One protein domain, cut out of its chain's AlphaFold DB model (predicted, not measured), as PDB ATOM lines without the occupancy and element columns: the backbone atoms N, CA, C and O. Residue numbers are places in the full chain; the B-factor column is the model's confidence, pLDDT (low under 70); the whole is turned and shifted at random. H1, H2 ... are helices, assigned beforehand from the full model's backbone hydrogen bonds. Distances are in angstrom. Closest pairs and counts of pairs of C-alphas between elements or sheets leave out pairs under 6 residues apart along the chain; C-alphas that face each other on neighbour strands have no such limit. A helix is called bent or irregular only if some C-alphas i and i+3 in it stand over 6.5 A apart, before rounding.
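What this domain is: This is residues 211 to 261 of the 271 residues of an uncharacterized protein of Desulfobacterales bacterium (UniProt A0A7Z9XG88). A helical hairpin of H2 and H3 lies with the longest helix, H1, set steeply at one end of it, packed on H2 with residues 217 to 224, while residues 211 to 216 of H1 stick out. The printed part has 51 residues with three named helices, H1, H2, H3, and no named strand: all helix. It is compact, with a radius of gyration of the C-alphas of 10.5 A and spans of 27 by 25 by 21 A.

Where its parts are: Find C-alpha 211 at (180.519, 167.480, 162.866); from there H1 runs 24.2 A over residues 211 to 226, only just irregular, with C-alphas 223 and 226 6.50 A apart. H2 is residues 233 to 242, 14.1 A. H3, residues 248 to 260, runs 18.3 A to C-alpha 260 at (187.819, 182.905, 174.373).

How they stand to each other: With residues 217 to 224 alone, H1 touches H2, closest at the C-alphas of Val 221 and Thr 235, 5.4 A, opposite ways at a steep tilt of 69 degrees, only just short of about perpendicular. H2 and H3 touch as a hairpin, opposite ways at a shallow tilt of 28 degrees, closest at the C-alphas of Leu 233 and Gly 258, 5.7 A. H1 and H3 are apart. Every O i to N i+4 pair is within hydrogen-bond range in H2 and H3, and 10 of 12 in H1.

The domain as a whole: The farthest C-alphas, Arg 212 and Glu 245, are 28.3 A apart. The printed part has no cut and no long link; Gly 244 alone is under 70 in pLDDT.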
ATOM      1  N   SER A 211     179.394 168.401 162.628       84.31
ATOM      2  CA  SER A 211     180.519 167.480 162.866       84.31
ATOM      3  C   SER A 211     181.793 168.206 163.311       84.31
ATOM      4  O   SER A 211     182.540 167.706 164.149       84.31
ATOM      5  N   ARG A 212     182.027 169.421 162.801       86.94
ATOM      6  CA  ARG A 212     183.178 170.254 163.173       86.94
ATOM      7  C   ARG A 212     183.057 170.787 164.598       86.94
ATOM      8  O   ARG A 212     184.003 170.649 165.371       86.94
ATOM      9  N   LEU A 213     181.913 171.384 164.948       85.12
ATOM     10  CA  LEU A 213     181.718 171.986 166.273       85.12
ATOM     11  C   LEU A 213     181.618 170.921 167.365       85.12
ATOM     12  O   LEU A 213     182.266 171.068 168.396       85.12
ATOM     13  N   SER A 214     180.888 169.834 167.118       83.88
ATOM     14  CA  SER A 214     180.825 168.685 168.031       83.88
ATOM     15  C   SER A 214     182.205 168.061 168.260       83.88
ATOM     16  O   SER A 214     182.592 167.847 169.407       83.88
ATOM     17  N   SER A 215     183.001 167.851 167.202       84.94
ATOM     18  CA  SER A 215     184.372 167.334 167.334       84.94
ATOM     19  C   SER A 215     185.283 168.289 168.101       84.94
ATOM     20  O   SER A 215     186.076 167.849 168.933       84.94
ATOM     21  N   LEU A 216     185.187 169.597 167.844       87.44
ATOM     22  CA  LEU A 216     185.958 170.603 168.573       87.44
ATOM     23  C   LEU A 216     185.580 170.616 170.058       87.44
ATOM     24  O   LEU A 216     186.468 170.592 170.909       87.44
ATOM     25  N   PHE A 217     184.282 170.619 170.358       86.06
ATOM     26  CA  PHE A 217     183.762 170.569 171.720       86.06
ATOM     27  C   PHE A 217     184.259 169.314 172.448       86.06
ATOM     28  O   PHE A 217     184.837 169.417 173.528       86.06
ATOM     29  N   LEU A 218     184.146 168.141 171.815       85.56
ATOM     30  CA  LEU A 218     184.624 166.879 172.376       85.56
ATOM     31  C   LEU A 218     186.137 166.894 172.626       85.56
ATOM     32  O   LEU A 218     186.582 166.512 173.705       85.56
ATOM     33  N   ARG A 219     186.939 167.377 171.668       87.00
ATOM     34  CA  ARG A 219     188.397 167.508 171.840       87.00
ATOM     35  C   ARG A 219     188.746 168.387 173.036       87.00
ATOM     36  O   ARG A 219     189.669 168.054 173.775       87.00
ATOM     37  N   ARG A 220     188.012 169.484 173.247       88.88
ATOM     38  CA  ARG A 220     188.210 170.366 174.403       88.88
ATOM     39  C   ARG A 220     187.861 169.663 175.712       88.88
ATOM     40  O   ARG A 220     188.697 169.661 176.606       88.88
ATOM     41  N   VAL A 221     186.709 168.999 175.798       88.12
ATOM     42  CA  VAL A 221     186.323 168.212 176.986       88.12
ATOM     43  C   VAL A 221     187.359 167.123 177.300       88.12
ATOM     44  O   VAL A 221     187.740 166.935 178.451       88.12
ATOM     45  N   VAL A 222     187.877 166.427 176.283       88.12
ATOM     46  CA  VAL A 222     188.923 165.406 176.471       88.12
ATOM     47  C   VAL A 222     190.234 166.025 176.962       88.12
ATOM     48  O   VAL A 222     190.843 165.484 177.882       88.12
ATOM     49  N   ALA A 223     190.651 167.163 176.402       88.12
ATOM     50  CA  ALA A 223     191.855 167.871 176.838       88.12
ATOM     51  C   ALA A 223     191.751 168.378 178.290       88.12
ATOM     52  O   ALA A 223     192.747 168.413 179.009       88.12
ATOM     53  N   GLU A 224     190.544 168.717 178.751       91.88
ATOM     54  CA  GLU A 224     190.295 169.158 180.126       91.88
ATOM     55  C   GLU A 224     190.463 168.057 181.180       91.88
ATOM     56  O   GLU A 224     190.601 168.380 182.360       91.88
ATOM     57  N   LYS A 225     190.509 166.770 180.799       88.50
ATOM     58  CA  LYS A 225     190.680 165.659 181.756       88.50
ATOM     59  C   LYS A 225     191.945 165.791 182.608       88.50
ATOM     60  O   LYS A 225     191.933 165.377 183.763       88.50
ATOM     61  N   GLN A 226     193.000 166.389 182.053       89.31
ATOM     62  CA  GLN A 226     194.278 166.610 182.740       89.31
ATOM     63  C   GLN A 226     194.298 167.888 183.593       89.31
ATOM     64  O   GLN A 226     195.244 168.128 184.336       89.31
ATOM     65  N   LEU A 227     193.272 168.735 183.490       89.88
ATOM     66  CA  LEU A 227     193.179 169.969 184.266       89.88
ATOM     67  C   LEU A 227     192.541 169.710 185.633       89.88
ATOM     68  O   LEU A 227     191.792 168.745 185.815       89.88
ATOM     69  N   SER A 228     192.775 170.618 186.582       87.88
ATOM     70  CA  SER A 228     192.034 170.636 187.847       87.88
ATOM     71  C   SER A 228     190.542 170.915 187.595       87.88
ATOM     72  O   SER A 228     190.224 171.624 186.632       87.88
ATOM     73  N   PRO A 229     189.614 170.383 188.418       84.31
ATOM     74  CA  PRO A 229     188.168 170.494 188.194       84.31
ATOM     75  C   PRO A 229     187.662 171.919 187.926       84.31
ATOM     76  O   PRO A 229     186.781 172.122 187.090       84.31
ATOM     77  N   GLU A 230     188.252 172.929 188.566       83.62
ATOM     78  CA  GLU A 230     187.840 174.334 188.441       83.62
ATOM     79  C   GLU A 230     188.136 174.908 187.051       83.62
ATOM     80  O   GLU A 230     187.454 175.828 186.598       83.62
ATOM     81  N   LYS A 231     189.145 174.358 186.366       86.25
ATOM     82  CA  LYS A 231     189.596 174.791 185.039       86.25
ATOM     83  C   LYS A 231     188.903 174.043 183.897       86.25
ATOM     84  O   LYS A 231     189.123 174.393 182.740       86.25
ATOM     85  N   ARG A 232     188.072 173.038 184.196       89.75
ATOM     86  CA  ARG A 232     187.359 172.223 183.197       89.75
ATOM     87  C   ARG A 232     186.089 172.927 182.709       89.75
ATOM     88  O   ARG A 232     184.976 172.532 183.046       89.75
ATOM     89  N   LEU A 233     186.248 174.034 181.988       89.81
ATOM     90  CA  LEU A 233     185.148 174.916 181.600       89.81
ATOM     91  C   LEU A 233     184.111 174.234 180.697       89.81
ATOM     92  O   LEU A 233     182.917 174.390 180.942       89.81
ATOM     93  N   PHE A 234     184.533 173.476 179.683       88.06
ATOM     94  CA  PHE A 234     183.636 172.773 178.759       88.06
ATOM     95  C   PHE A 234     182.958 171.573 179.422       88.06
ATOM     96  O   PHE A 234     181.771 171.338 179.203       88.06
ATOM     97  N   THR A 235     183.683 170.857 180.281       88.12
ATOM     98  CA  THR A 235     183.144 169.758 181.091       88.12
ATOM     99  C   THR A 235     182.080 170.280 182.050       88.12
ATOM    100  O   THR A 235     180.978 169.745 182.093       88.12
ATOM    101  N   ARG A 236     182.367 171.373 182.770       87.12
ATOM    102  CA  ARG A 236     181.398 172.021 183.664       87.12
ATOM    103  C   ARG A 236     180.242 172.651 182.905       87.12
ATOM    104  O   ARG A 236     179.128 172.637 183.397       87.12
ATOM    105  N   PHE A 237     180.475 173.204 181.716       87.62
ATOM    106  CA  PHE A 237     179.388 173.658 180.852       87.62
ATOM    107  C   PHE A 237     178.461 172.494 180.481       87.62
ATOM    108  O   PHE A 237     177.257 172.631 180.649       87.62
ATOM    109  N   ALA A 238     179.002 171.356 180.033       82.94
ATOM    110  CA  ALA A 238     178.200 170.174 179.725       82.94
ATOM    111  C   ALA A 238     177.442 169.672 180.963       82.94
ATOM    112  O   ALA A 238     176.249 169.409 180.872       82.94
ATOM    113  N   TRP A 239     178.109 169.608 182.119       81.38
ATOM    114  CA  TRP A 239     177.491 169.225 183.390       81.38
ATOM    115  C   TRP A 239     176.359 170.173 183.789       81.38
ATOM    116  O   TRP A 239     175.239 169.736 184.013       81.38
ATOM    117  N   ASP A 240     176.597 171.484 183.802       81.69
ATOM    118  CA  ASP A 240     175.607 172.470 184.250       81.69
ATOM    119  C   ASP A 240     174.495 172.725 183.229       81.69
ATOM    120  O   ASP A 240     173.425 173.204 183.597       81.69
ATOM    121  N   MET A 241     174.715 172.389 181.954       79.81
ATOM    122  CA  MET A 241     173.644 172.307 180.959       79.81
ATOM    123  C   MET A 241     172.665 171.178 181.263       79.81
ATOM    124  O   MET A 241     171.530 171.248 180.809       79.81
ATOM    125  N   LEU A 242     173.066 170.180 182.052       73.62
ATOM    126  CA  LEU A 242     172.354 168.915 182.212       73.62
ATOM    127  C   LEU A 242     171.895 168.589 183.642       73.62
ATOM    128  O   LEU A 242     170.857 167.961 183.802       73.62
ATOM    129  N   ILE A 243     172.651 169.014 184.656       70.44
ATOM    130  CA  ILE A 243     172.362 168.791 186.082       70.44
ATOM    131  C   ILE A 243     171.928 170.064 186.790       70.44
ATOM    132  O   ILE A 243     171.029 170.040 187.636       70.44
ATOM    133  N   GLY A 244     172.530 171.198 186.427       69.19
ATOM    134  CA  GLY A 244     171.990 172.476 186.856       69.19
ATOM    135  C   GLY A 244     172.402 172.989 188.204       69.19
ATOM    136  O   GLY A 244     171.580 173.599 188.890       69.19
ATOM    137  N   GLU A 245     173.643 172.745 188.599       73.19
ATOM    138  CA  GLU A 245     174.157 173.263 189.865       73.19
ATOM    139  C   GLU A 245     174.262 174.793 189.852       73.19
ATOM    140  O   GLU A 245     174.201 175.435 190.900       73.19
ATOM    141  N   GLU A 246     174.372 175.397 188.665       78.25
ATOM    142  CA  GLU A 246     174.494 176.840 188.501       78.25
ATOM    143  C   GLU A 246     173.397 177.465 187.622       78.25
ATOM    144  O   GLU A 246     172.901 176.842 186.682       78.25
ATOM    145  N   PRO A 247     173.056 178.751 187.851       80.12
ATOM    146  CA  PRO A 247     172.163 179.490 186.966       80.12
ATOM    147  C   PRO A 247     172.700 179.549 185.530       80.12
ATOM    148  O   PRO A 247     173.879 179.846 185.315       80.12
ATOM    149  N   PHE A 248     171.823 179.391 184.535       84.06
ATOM    150  CA  PHE A 248     172.163 179.440 183.108       84.06
ATOM    151  C   PHE A 248     172.942 180.690 182.675       84.06
ATOM    152  O   PHE A 248     173.752 180.628 181.747       84.06
ATOM    153  N   SER A 249     172.753 181.827 183.348       86.44
ATOM    154  CA  SER A 249     173.570 183.024 183.114       86.44
ATOM    155  C   SER A 249     175.063 182.774 183.356       86.44
ATOM    156  O   SER A 249     175.892 183.237 182.576       86.44
ATOM    157  N   ARG A 250     175.423 182.010 184.396       87.62
ATOM    158  CA  ARG A 250     176.818 181.621 184.664       87.62
ATOM    159  C   ARG A 250     177.310 180.575 183.673       87.62
ATOM    160  O   ARG A 250     178.422 180.703 183.166       87.62
ATOM    161  N   VAL A 251     176.456 179.611 183.331       86.94
ATOM    162  CA  VAL A 251     176.743 178.590 182.309       86.94
ATOM    163  C   VAL A 251     177.090 179.242 180.964       86.94
ATOM    164  O   VAL A 251     178.077 178.876 180.328       86.94
ATOM    165  N   SER A 252     176.344 180.280 180.575       87.25
ATOM    166  CA  SER A 252     176.584 181.055 179.348       87.25
ATOM    167  C   SER A 252     177.932 181.770 179.364       87.25
ATOM    168  O   SER A 252     178.695 181.687 178.402       87.25
ATOM    169  N   VAL A 253     178.253 182.451 180.468       88.81
ATOM    170  CA  VAL A 253     179.545 183.132 180.636       88.81
ATOM    171  C   VAL A 253     180.697 182.130 180.549       88.81
ATOM    172  O   VAL A 253     181.678 182.393 179.856       88.81
ATOM    173  N   ARG A 254     180.553 180.959 181.179       88.19
ATOM    174  CA  ARG A 254     181.561 179.894 181.134       88.19
ATOM    175  C   ARG A 254     181.808 179.386 179.718       88.19
ATOM    176  O   ARG A 254     182.961 179.212 179.332       88.19
ATOM    177  N   LEU A 255     180.746 179.172 178.940       86.75
ATOM    178  CA  LEU A 255     180.871 178.745 177.547       86.75
ATOM    179  C   LEU A 255     181.692 179.754 176.734       86.75
ATOM    180  O   LEU A 255     182.649 179.378 176.056       86.75
ATOM    181  N   LEU A 256     181.355 181.042 176.848       87.62
ATOM    182  CA  LEU A 256     182.061 182.123 176.152       87.62
ATOM    183  C   LEU A 256     183.532 182.208 176.570       87.62
ATOM    184  O   LEU A 256     184.406 182.384 175.728       87.62
ATOM    185  N   GLN A 257     183.817 182.040 177.859       85.88
ATOM    186  CA  GLN A 257     185.178 182.008 178.397       85.88
ATOM    187  C   GLN A 257     186.000 180.840 177.857       85.88
ATOM    188  O   GLN A 257     187.144 181.043 177.448       85.88
ATOM    189  N   GLY A 258     185.400 179.647 177.798       82.00
ATOM    190  CA  GLY A 258     186.021 178.464 177.208       82.00
ATOM    191  C   GLY A 258     186.418 178.700 175.750       82.00
ATOM    192  O   GLY A 258     187.540 178.380 175.357       82.00
ATOM    193  N   PHE A 259     185.542 179.328 174.959       80.12
ATOM    194  CA  PHE A 259     185.852 179.688 173.570       80.12
ATOM    195  C   PHE A 259     186.873 180.825 173.443       80.12
ATOM    196  O   PHE A 259     187.707 180.785 172.542       80.12
ATOM    197  N   ALA A 260     186.859 181.802 174.350       83.00
ATOM    198  CA  ALA A 260     187.819 182.905 174.373       83.00
ATOM    199  C   ALA A 260     189.196 182.522 174.956       83.00
ATOM    200  O   ALA A 260     190.094 183.362 174.995       83.00
ATOM    201  N   GLY A 261     189.366 181.291 175.454       71.00
ATOM    202  CA  GLY A 261     190.605 180.829 176.089       71.00
ATOM    203  C   GLY A 261     190.927 181.515 177.423       71.00
ATOM    204  O   GLY A 261     192.070 181.465 177.871       71.00
TER     205      GLY A 261